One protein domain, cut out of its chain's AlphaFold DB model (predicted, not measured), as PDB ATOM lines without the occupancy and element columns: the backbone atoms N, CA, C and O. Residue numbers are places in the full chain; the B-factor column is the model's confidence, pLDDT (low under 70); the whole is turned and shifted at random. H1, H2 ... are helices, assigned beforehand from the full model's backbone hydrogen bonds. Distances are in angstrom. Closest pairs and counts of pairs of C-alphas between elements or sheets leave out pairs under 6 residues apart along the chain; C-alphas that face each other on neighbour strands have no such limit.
ATOM      1  N   LEU A   7      -5.697  55.272  86.685       94.25
ATOM      2  CA  LEU A   7      -5.341  56.425  87.513       94.25
ATOM      3  C   LEU A   7      -4.906  56.015  88.928       94.25
ATOM      4  O   LEU A   7      -3.877  56.478  89.413       94.25
ATOM      5  N   ASP A   8      -5.653  55.115  89.572       94.00
ATOM      6  CA  ASP A   8      -5.357  54.675  90.941       94.00
ATOM      7  C   ASP A   8      -4.024  53.925  91.008       94.00
ATOM      8  O   ASP A   8      -3.214  54.155  91.906       94.00
ATOM      9  N   VAL A   9      -3.762  53.060  90.023       94.00
ATOM     10  CA  VAL A   9      -2.487  52.334  89.922       94.00
ATOM     11  C   VAL A   9      -1.330  53.298  89.667       94.00
ATOM     12  O   VAL A   9      -0.280  53.159  90.290       94.00
ATOM     13  N   TYR A  10      -1.522  54.290  88.794       94.50
ATOM     14  CA  TYR A  10      -0.516  55.311  88.509       94.50
ATOM     15  C   TYR A  10      -0.175  56.146  89.752       94.50
ATOM     16  O   TYR A  10       0.997  56.262  90.110       94.50
ATOM     17  N   ARG A  11      -1.189  56.657  90.466       93.94
ATOM     18  CA  ARG A  11      -1.011  57.416  91.716       93.94
ATOM     19  C   ARG A  11      -0.291  56.594  92.781       93.94
ATOM     20  O   ARG A  11       0.628  57.098  93.430       93.94
ATOM     21  N   GLN A  12      -0.680  55.328  92.941       94.00
ATOM     22  CA  GLN A  12      -0.025  54.424  93.881       94.00
ATOM     23  C   GLN A  12       1.448  54.224  93.513       94.00
ATOM     24  O   GLN A  12       2.316  54.378  94.369       94.00
ATOM     25  N   TYR A  13       1.739  53.956  92.238       93.31
ATOM     26  CA  TYR A  13       3.104  53.773  91.755       93.31
ATOM     27  C   TYR A  13       3.966  55.025  91.957       93.31
ATOM     28  O   TYR A  13       5.063  54.920  92.505       93.31
ATOM     29  N   ARG A  14       3.475  56.213  91.581       93.19
ATOM     30  CA  ARG A  14       4.189  57.493  91.751       93.19
ATOM     31  C   ARG A  14       4.554  57.746  93.217       93.19
ATOM     32  O   ARG A  14       5.686  58.118  93.521       93.19
ATOM     33  N   LYS A  15       3.624  57.450  94.131       90.88
ATOM     34  CA  LYS A  15       3.830  57.577  95.578       90.88
ATOM     35  C   LYS A  15       4.824  56.552  96.132       90.88
ATOM     36  O   LYS A  15       5.714  56.923  96.892       90.88
ATOM     37  N   GLU A  16       4.673  55.272  95.787       93.56
ATOM     38  CA  GLU A  16       5.512  54.182  96.311       93.56
ATOM     39  C   GLU A  16       6.951  54.246  95.798       93.56
ATOM     40  O   GLU A  16       7.890  54.033  96.562       93.56
ATOM     41  N   SER A  17       7.127  54.576  94.520       90.62
ATOM     42  CA  SER A  17       8.449  54.745  93.904       90.62
ATOM     43  C   SER A  17       9.182  55.998  94.386       90.62
ATOM     44  O   SER A  17      10.385  56.117  94.166       90.62
ATOM     45  N   GLN A  18       8.469  56.924  95.040       87.31
ATOM     46  CA  GLN A  18       8.958  58.260  95.376       87.31
ATOM     47  C   GLN A  18       9.563  58.979  94.162       87.31
ATOM     48  O   GLN A  18      10.594  59.646  94.279       87.31
ATOM     49  N   LEU A  19       8.930  58.822  92.997       83.69
ATOM     50  CA  LEU A  19       9.451  59.308  91.720       83.69
ATOM     51  C   LEU A  19       9.714  60.817  91.750       83.69
ATOM     52  O   LEU A  19      10.768  61.262  91.310       83.69
ATOM     53  N   ASP A  20       8.810  61.585  92.366       82.38
ATOM     54  CA  ASP A  20       8.974  63.031  92.525       82.38
ATOM     55  C   ASP A  20      10.245  63.346  93.338       82.38
ATOM     56  O   ASP A  20      11.110  64.088  92.880       82.38
ATOM     57  N   ASN A  21      10.441  62.707  94.501       82.31
ATOM     58  CA  ASN A  21      11.650  62.890  95.322       82.31
ATOM     59  C   ASN A  21      12.932  62.480  94.584       82.31
ATOM     60  O   ASN A  21      14.002  63.022  94.865       82.31
ATOM     61  N   TRP A  22      12.849  61.478  93.710       85.00
ATOM     62  CA  TRP A  22      13.976  61.047  92.894       85.00
ATOM     63  C   TRP A  22      14.331  62.101  91.838       85.00
ATOM     64  O   TRP A  22      15.505  62.450  91.732       85.00
ATOM     65  N   ILE A  23      13.345  62.685  91.149       83.62
ATOM     66  CA  ILE A  23      13.546  63.796  90.198       83.62
ATOM     67  C   ILE A  23      14.259  64.964  90.895       83.62
ATOM     68  O   ILE A  23      15.314  65.398  90.438       83.62
ATOM     69  N   TRP A  24      13.774  65.377  92.072       76.44
ATOM     70  CA  TRP A  24      14.386  66.448  92.876       76.44
ATOM     71  C   TRP A  24      15.853  66.199  93.261       76.44
ATOM     72  O   TRP A  24      16.579  67.148  93.548       76.44
ATOM     73  N   LYS A  25      16.295  64.937  93.327       75.50
ATOM     74  CA  LYS A  25      17.677  64.570  93.684       75.50
ATOM     75  C   LYS A  25      18.598  64.403  92.480       75.50
ATOM     76  O   LYS A  25      19.813  64.387  92.676       75.50
ATOM     77  N   THR A  26      18.039  64.190  91.293       73.81
ATOM     78  CA  THR A  26      18.795  63.726  90.121       73.81
ATOM     79  C   THR A  26      18.953  64.822  89.073       73.81
ATOM     80  O   THR A  26      20.012  64.912  88.458       73.81
ATOM     81  N   GLU A  27      17.936  65.665  88.900       77.44
ATOM     82  CA  GLU A  27      17.969  66.764  87.936       77.44
ATOM     83  C   GLU A  27      18.816  67.939  88.445       77.44
ATOM     84  O   GLU A  27      18.878  68.227  89.644       77.44
ATOM     85  N   ALA A  28      19.509  68.609  87.521       42.72
ATOM     86  CA  ALA A  28      20.528  69.602  87.852       42.72
ATOM     87  C   ALA A  28      19.951  71.012  88.040       42.72
ATOM     88  O   ALA A  28      20.533  71.829  88.761       42.72
ATOM     89  N   THR A  29      18.828  71.315  87.388       58.94
ATOM     90  CA  THR A  29      18.225  72.651  87.387       58.94
ATOM     91  C   THR A  29      16.762  72.634  87.829       58.94
ATOM     92  O   THR A  29      16.051  71.648  87.665       58.94
ATOM     93  N   ALA A  30      16.292  73.756  88.383       60.78
ATOM     94  CA  ALA A  30      14.901  73.897  88.822       60.78
ATOM     95  C   ALA A  30      13.893  73.746  87.665       60.78
ATOM     96  O   ALA A  30      12.861  73.114  87.851       60.78
ATOM     97  N   SER A  31      14.230  74.253  86.471       59.38
ATOM     98  CA  SER A  31      13.393  74.121  85.265       59.38
ATOM     99  C   SER A  31      13.268  72.655  84.813       59.38
ATOM    100  O   SER A  31      12.165  72.190  84.547       59.38
ATOM    101  N   GLU A  32      14.353  71.869  84.838       68.06
ATOM    102  CA  GLU A  32      14.298  70.430  84.507       68.06
ATOM    103  C   GLU A  32      13.435  69.630  85.495       68.06
ATOM    104  O   GLU A  32      12.701  68.725  85.088       68.06
ATOM    105  N   ILE A  33      13.494  69.980  86.784       70.50
ATOM    106  CA  ILE A  33      12.646  69.381  87.823       70.50
ATOM    107  C   ILE A  33      11.176  69.699  87.550       70.50
ATOM    108  O   ILE A  33      10.348  68.787  87.557       70.50
ATOM    109  N   GLU A  34      10.851  70.968  87.302       74.06
ATOM    110  CA  GLU A  34       9.484  71.401  87.006       74.06
ATOM    111  C   GLU A  34       8.944  70.715  85.748       74.06
ATOM    112  O   GLU A  34       7.882  70.101  85.809       74.06
ATOM    113  N   GLU A  35       9.705  70.692  84.650       75.94
ATOM    114  CA  GLU A  35       9.295  70.034  83.403       75.94
ATOM    115  C   GLU A  35       9.054  68.528  83.605       75.94
ATOM    116  O   GLU A  35       8.101  67.946  83.076       75.94
ATOM    117  N   ALA A  36       9.910  67.864  84.384       78.12
ATOM    118  CA  ALA A  36       9.755  66.448  84.679       78.12
ATOM    119  C   ALA A  36       8.507  66.158  85.522       78.12
ATOM    120  O   ALA A  36       7.798  65.188  85.237       78.12
ATOM    121  N   VAL A  37       8.210  67.004  86.509       83.75
ATOM    122  CA  VAL A  37       6.992  66.905  87.323       83.75
ATOM    123  C   VAL A  37       5.748  67.199  86.478       83.75
ATOM    124  O   VAL A  37       4.801  66.414  86.511       83.75
ATOM    125  N   GLU A  38       5.766  68.234  85.637       81.88
ATOM    126  CA  GLU A  38       4.654  68.565  84.735       81.88
ATOM    127  C   GLU A  38       4.360  67.444  83.727       81.88
ATOM    128  O   GLU A  38       3.198  67.160  83.414       81.88
ATOM    129  N   ARG A  39       5.393  66.744  83.236       86.50
ATOM    130  CA  ARG A  39       5.213  65.557  82.382       86.50
ATOM    131  C   ARG A  39       4.482  64.430  83.113       86.50
ATOM    132  O   ARG A  39       3.638  63.770  82.506       86.50
ATOM    133  N   LEU A  40       4.776  64.209  84.395       89.94
ATOM    134  CA  LEU A  40       4.056  63.229  85.213       89.94
ATOM    135  C   LEU A  40       2.598  63.654  85.432       89.94
ATOM    136  O   LEU A  40       1.686  62.869  85.168       89.94
ATOM    137  N   ASP A  41       2.372  64.913  85.803       89.75
ATOM    138  CA  ASP A  41       1.027  65.471  85.995       89.75
ATOM    139  C   ASP A  41       0.188  65.411  84.704       89.75
ATOM    140  O   ASP A  41      -1.018  65.152  84.733       89.75
ATOM    141  N   SER A  42       0.827  65.566  83.541       89.62
ATOM    142  CA  SER A  42       0.182  65.409  82.233       89.62
ATOM    143  C   SER A  42      -0.326  63.981  82.006       89.62
ATOM    144  O   SER A  42      -1.444  63.793  81.523       89.62
ATOM    145  N   VAL A  43       0.456  62.959  82.380       91.31
ATOM    146  CA  VAL A  43       0.017  61.551  82.309       91.31
ATOM    147  C   VAL A  43      -1.157  61.312  83.253       91.31
ATOM    148  O   VAL A  43      -2.130  60.663  82.865       91.31
ATOM    149  N   GLU A  44      -1.100  61.870  84.463       93.31
ATOM    150  CA  GLU A  44      -2.194  61.791  85.429       93.31
ATOM    151  C   GLU A  44      -3.487  62.394  84.871       93.31
ATOM    152  O   GLU A  44      -4.534  61.750  84.906       93.31
ATOM    153  N   THR A  45      -3.393  63.580  84.267       91.69
ATOM    154  CA  THR A  45      -4.519  64.296  83.651       91.69
ATOM    155  C   THR A  45      -5.150  63.483  82.519       91.69
ATOM    156  O   THR A  45      -6.374  63.372  82.427       91.69
ATOM    157  N   VAL A  46      -4.332  62.858  81.663       92.94
ATOM    158  CA  VAL A  46      -4.829  61.977  80.592       92.94
ATOM    159  C   VAL A  46      -5.562  60.775  81.185       92.94
ATOM    160  O   VAL A  46      -6.682  60.474  80.764       92.94
ATOM    161  N   LEU A  47      -4.973  60.111  82.180       94.06
ATOM    162  CA  LEU A  47      -5.584  58.961  82.848       94.06
ATOM    163  C   LEU A  47      -6.898  59.319  83.552       94.06
ATOM    164  O   LEU A  47      -7.847  58.536  83.495       94.06
ATOM    165  N   GLU A  48      -6.960  60.494  84.177       93.06
ATOM    166  CA  GLU A  48      -8.161  61.029  84.813       93.06
ATOM    167  C   GLU A  48      -9.254  61.331  83.786       93.06
ATOM    168  O   GLU A  48     -10.388  60.891  83.956       93.06
ATOM    169  N   SER A  49      -8.907  61.993  82.678       92.94
ATOM    170  CA  SER A  49      -9.862  62.312  81.609       92.94
ATOM    171  C   SER A  49     -10.439  61.071  80.918       92.94
ATOM    172  O   SER A  49     -11.594  61.066  80.494       92.94
ATOM    173  N   MET A  50      -9.640  60.009  80.806       91.19
ATOM    174  CA  MET A  50     -10.019  58.768  80.139       91.19
ATOM    175  C   MET A  50     -10.907  57.874  81.027       91.19
ATOM    176  O   MET A  50     -11.760  57.152  80.504       91.19
ATOM    177  N   ASP A  51     -10.694  57.896  82.348       93.00
ATOM    178  CA  ASP A  51     -11.394  57.091  83.366       93.00
ATOM    179  C   ASP A  51     -11.590  55.609  82.976       93.00
ATOM    180  O   ASP A  51     -12.690  55.055  83.015       93.00
ATOM    181  N   GLN A  52     -10.513  54.946  82.545       93.75
ATOM    182  CA  GLN A  52     -10.538  53.531  82.151       93.75
ATOM    183  C   GLN A  52      -9.681  52.638  83.064       93.75
ATOM    184  O   GLN A  52      -8.812  53.082  83.820       93.75
ATOM    185  N   HIS A  53      -9.908  51.326  82.958       94.06
ATOM    186  CA  HIS A  53      -9.062  50.303  83.572       94.06
ATOM    187  C   HIS A  53      -7.678  50.209  82.915       94.06
ATOM    188  O   HIS A  53      -7.505  50.580  81.752       94.06
ATOM    189  N   CYS A  54      -6.708  49.647  83.646       92.25
ATOM    190  CA  CYS A  54      -5.309  49.530  83.214       92.25
ATOM    191  C   CYS A  54      -5.131  48.932  81.813       92.25
ATOM    192  O   CYS A  54      -4.271  49.385  81.070       92.25
ATOM    193  N   GLU A  55      -5.932  47.933  81.442       90.88
ATOM    194  CA  GLU A  55      -5.794  47.246  80.154       90.88
ATOM    195  C   GLU A  55      -6.124  48.161  78.968       90.88
ATOM    196  O   GLU A  55      -5.339  48.272  78.031       90.88
ATOM    197  N   LYS A  56      -7.240  48.894  79.041       90.75
ATOM    198  CA  LYS A  56      -7.612  49.867  78.006       90.75
ATOM    199  C   LYS A  56      -6.669  51.067  77.983       90.75
ATOM    200  O   LYS A  56      -6.354  51.571  76.911       90.75
ATOM    201  N   ALA A  57      -6.216  51.512  79.155       91.94
ATOM    202  CA  ALA A  57      -5.242  52.591  79.262       91.94
ATOM    203  C   ALA A  57      -3.912  52.227  78.594       91.94
ATOM    204  O   ALA A  57      -3.354  53.024  77.846       91.94
ATOM    205  N   LEU A  58      -3.433  51.004  78.829       91.25
ATOM    206  CA  LEU A  58      -2.225  50.488  78.200       91.25
ATOM    207  C   LEU A  58      -2.382  50.431  76.678       91.25
ATOM    208  O   LEU A  58      -1.551  50.986  75.969       91.25
ATOM    209  N   GLN A  59      -3.487  49.859  76.187       91.75
ATOM    210  CA  GLN A  59      -3.785  49.805  74.750       91.75
ATOM    211  C   GLN A  59      -3.809  51.196  74.104       91.75
ATOM    212  O   GLN A  59      -3.298  51.371  72.999       91.75
ATOM    213  N   TYR A  60      -4.370  52.196  74.793       90.88
ATOM    214  CA  TYR A  60      -4.350  53.585  74.339       90.88
ATOM    215  C   TYR A  60      -2.909  54.085  74.160       90.88
ATOM    216  O   TYR A  60      -2.538  54.506  73.066       90.88
ATOM    217  N   PHE A  61      -2.061  53.988  75.186       90.56
ATOM    218  CA  PHE A  61      -0.678  54.471  75.086       90.56
ATOM    219  C   PHE A  61       0.165  53.688  74.070       90.56
ATOM    220  O   PHE A  61       0.960  54.292  73.347       90.56
ATOM    221  N   GLU A  62      -0.031  52.372  73.962       91.31
ATOM    222  CA  GLU A  62       0.629  51.536  72.953       91.31
ATOM    223  C   GLU A  62       0.260  51.979  71.536       91.31
ATOM    224  O   GLU A  62       1.145  52.148  70.695       91.31
ATOM    225  N   TYR A  63      -1.023  52.242  71.282       88.38
ATOM    226  CA  TYR A  63      -1.500  52.727  69.990       88.38
ATOM    227  C   TYR A  63      -0.858  54.067  69.606       88.38
ATOM    228  O   TYR A  63      -0.325  54.199  68.504       88.38
ATOM    229  N   TYR A  64      -0.840  55.047  70.516       83.88
ATOM    230  CA  TYR A  64      -0.217  56.349  70.246       83.88
ATOM    231  C   TYR A  64       1.301  56.254  70.050       83.88
ATOM    232  O   TYR A  64       1.846  56.940  69.187       83.88
ATOM    233  N   THR A  65       1.977  55.373  70.792       85.50
ATOM    234  CA  THR A  65       3.423  55.132  70.643       85.50
ATOM    235  C   THR A  65       3.749  54.486  69.293       85.50
ATOM    236  O   THR A  65       4.729  54.840  68.637       85.50
ATOM    237  N   GLN A  66       2.909  53.558  68.830       83.44
ATOM    238  CA  GLN A  66       3.055  52.964  67.500       83.44
ATOM    239  C   GLN A  66       2.800  54.004  66.404       83.44
ATOM    240  O   GLN A  66       3.572  54.096  65.451       83.44
ATOM    241  N   GLN A  67       1.762  54.833  66.549       78.69
ATOM    242  CA  GLN A  67       1.468  55.890  65.583       78.69
ATOM    243  C   GLN A  67       2.583  56.929  65.465       78.69
ATOM    244  O   GLN A  67       2.928  57.301  64.344       78.69
ATOM    245  N   SER A  68       3.158  57.387  66.580       74.88
ATOM    246  CA  SER A  68       4.270  58.343  66.544       74.88
ATOM    247  C   SER A  68       5.485  57.753  65.826       74.88
ATOM    248  O   SER A  68       6.032  58.384  64.924       74.88
ATOM    249  N   THR A  69       5.822  56.496  66.127       73.19
ATOM    250  CA  THR A  69       6.930  55.773  65.483       73.19
ATOM    251  C   THR A  69       6.711  55.605  63.974       73.19
ATOM    252  O   THR A  69       7.623  55.819  63.174       73.19
ATOM    253  N   HIS A  70       5.491  55.255  63.553       65.44
ATOM    254  CA  HIS A  70       5.158  55.130  62.134       65.44
ATOM    255  C   HIS A  70       5.130  56.479  61.405       65.44
ATOM    256  O   HIS A  70       5.459  56.523  60.218       65.44
ATOM    257  N   HIS A  71       4.757  57.570  62.078       59.84
ATOM    258  CA  HIS A  71       4.741  58.905  61.484       59.84
ATOM    259  C   HIS A  71       6.157  59.411  61.168       59.84
ATOM    260  O   HIS A  71       6.387  59.908  60.064       59.84
ATOM    261  N   ASP A  72       7.114  59.197  62.075       59.22
ATOM    262  CA  ASP A  72       8.522  59.562  61.858       59.22
ATOM    263  C   ASP A  72       9.141  58.776  60.684       59.22
ATOM    264  O   ASP A  72       9.873  59.334  59.864       59.22
ATOM    265  N   GLN A  73       8.788  57.492  60.530       57.31
ATOM    266  CA  GLN A  73       9.253  56.664  59.408       57.31
ATOM    267  C   GLN A  73       8.634  57.065  58.058       57.31
ATOM    268  O   GLN A  73       9.326  57.044  57.038       57.31
ATOM    269  N   HIS A  74       7.355  57.456  58.029       52.75
ATOM    270  CA  HIS A  74       6.697  57.904  56.798       52.75
ATOM    271  C   HIS A  74       7.162  59.298  56.351       52.75
ATOM    272  O   HIS A  74       7.282  59.527  55.146       52.75
ATOM    273  N   GLN A  75       7.483  60.209  57.280       51.59
ATOM    274  CA  GLN A  75       8.088  61.504  56.933       51.59
ATOM    275  C   GLN A  75       9.478  61.343  56.302       51.59
ATOM    276  O   GLN A  75       9.801  62.061  55.358       51.59
ATOM    277  N   ALA A  76      10.281  60.371  56.750       52.69
ATOM    278  CA  ALA A  76      11.604  60.112  56.179       52.69
ATOM    279  C   ALA A  76      11.567  59.558  54.736       52.69
ATOM    280  O   ALA A  76      12.550  59.688  54.008       52.69
ATOM    281  N   GLN A  77      10.453  58.949  54.308       48.91
ATOM    282  CA  GLN A  77      10.319  58.313  52.986       48.91
ATOM    283  C   GLN A  77       9.543  59.142  51.950       48.91
ATOM    284  O   GLN A  77       9.558  58.791  50.770       48.91
ATOM    285  N   GLN A  78       8.897  60.246  52.338       48.62
ATOM    286  CA  GLN A  78       8.201  61.130  51.397       48.62
ATOM    287  C   GLN A  78       8.882  62.503  51.318       48.62
ATOM    288  O   GLN A  78       8.543  63.400  52.087       48.62
TER     289      GLN A  78
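AT A GLANCE: This is residues 7 to 78 of the 297 residues of the protein "ATP-binding domain-containing protein" of Photobacterium damselae subsp. damselae (UniProt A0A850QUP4). The model is a wide V of helices: one leg is the long helix H3 with the two short helices H1 and H2 following one another along its side, and the other leg is the long helix H4, which starts near the end of H3 and the beginning of H1 and then sticks out alone with residues 61 to 77. H1 and H2 run opposite ways to H3, and H2 and H3 form a helical hairpin. The printed part has 72 residues with four named helices, H1, H2, H3 and H4 along the chain, and no named strand; the class is all helix. The whole is loose, with a radius of gyration of the C-alphas of 15.4 A, and flat, spanning 43 by 33 by 18 A.

HOW THE PARTS SIT: H1, residues 7 to 16, touches H3, residues 30 to 50, with residues 44 to 48 of H3 alone. Their closest C-alphas, of Leu 7 and Leu 47, are 5.3 A apart, and the two helices run opposite ways at a shallow tilt of 32 degrees. H2, residues 19 to 26, is close to H1 but not clearly touching, at a steep tilt of 43 degrees, the same way; the closest C-alphas, of Arg 14 and Asp 20, are 7.4 A apart. H2 and H3 form a hairpin and touch, with residues 33 to 37 of H3 alone, at a shallow tilt of 17 degrees, opposite ways; the closest C-alphas, of Trp 24 and Ile 33, are 6.1 A apart. H4, residues 54 to 77, is close to H3 but not clearly touching, at a steep tilt of 63 degrees, opposite ways, and their closest C-alphas, of Leu 47 and Ala 57, are 7.3 A apart. H4 is also close to H1 but not clearly touching, about perpendicular at 89 degrees, with the closest C-alphas, of Val 9 and Cys 54, 7.8 A apart. H2 and H4 are apart. In H1, H2 and H3 every O i to N i+4 pair is within hydrogen-bond range; in H4 it is 19 of 20.

IN THESE COORDINATES: H1 begins at C-alpha 7, (-5.341, 56.425, 87.513), and measures 14.2 A from first to last C-alpha. H2 measures 10.5 A. H3 measures 30.4 A, from C-alpha 30 at (14.901, 73.897, 88.822) to C-alpha 50. H4 measures 35.1 A and ends at C-alpha 77, (10.319, 58.313, 52.986).

THE WHOLE: The C-alphas of Glu 16 and Gln 78, the two farthest apart, are 45.5 A apart. Residues 61 to 78, of which 61 to 77 belong to H4, stand free. The printed part has no cut, and its three links are tight. The mean pLDDT of the printed part is 81.3, and it is under 70 at residues 28 to 32 and 70 to 78.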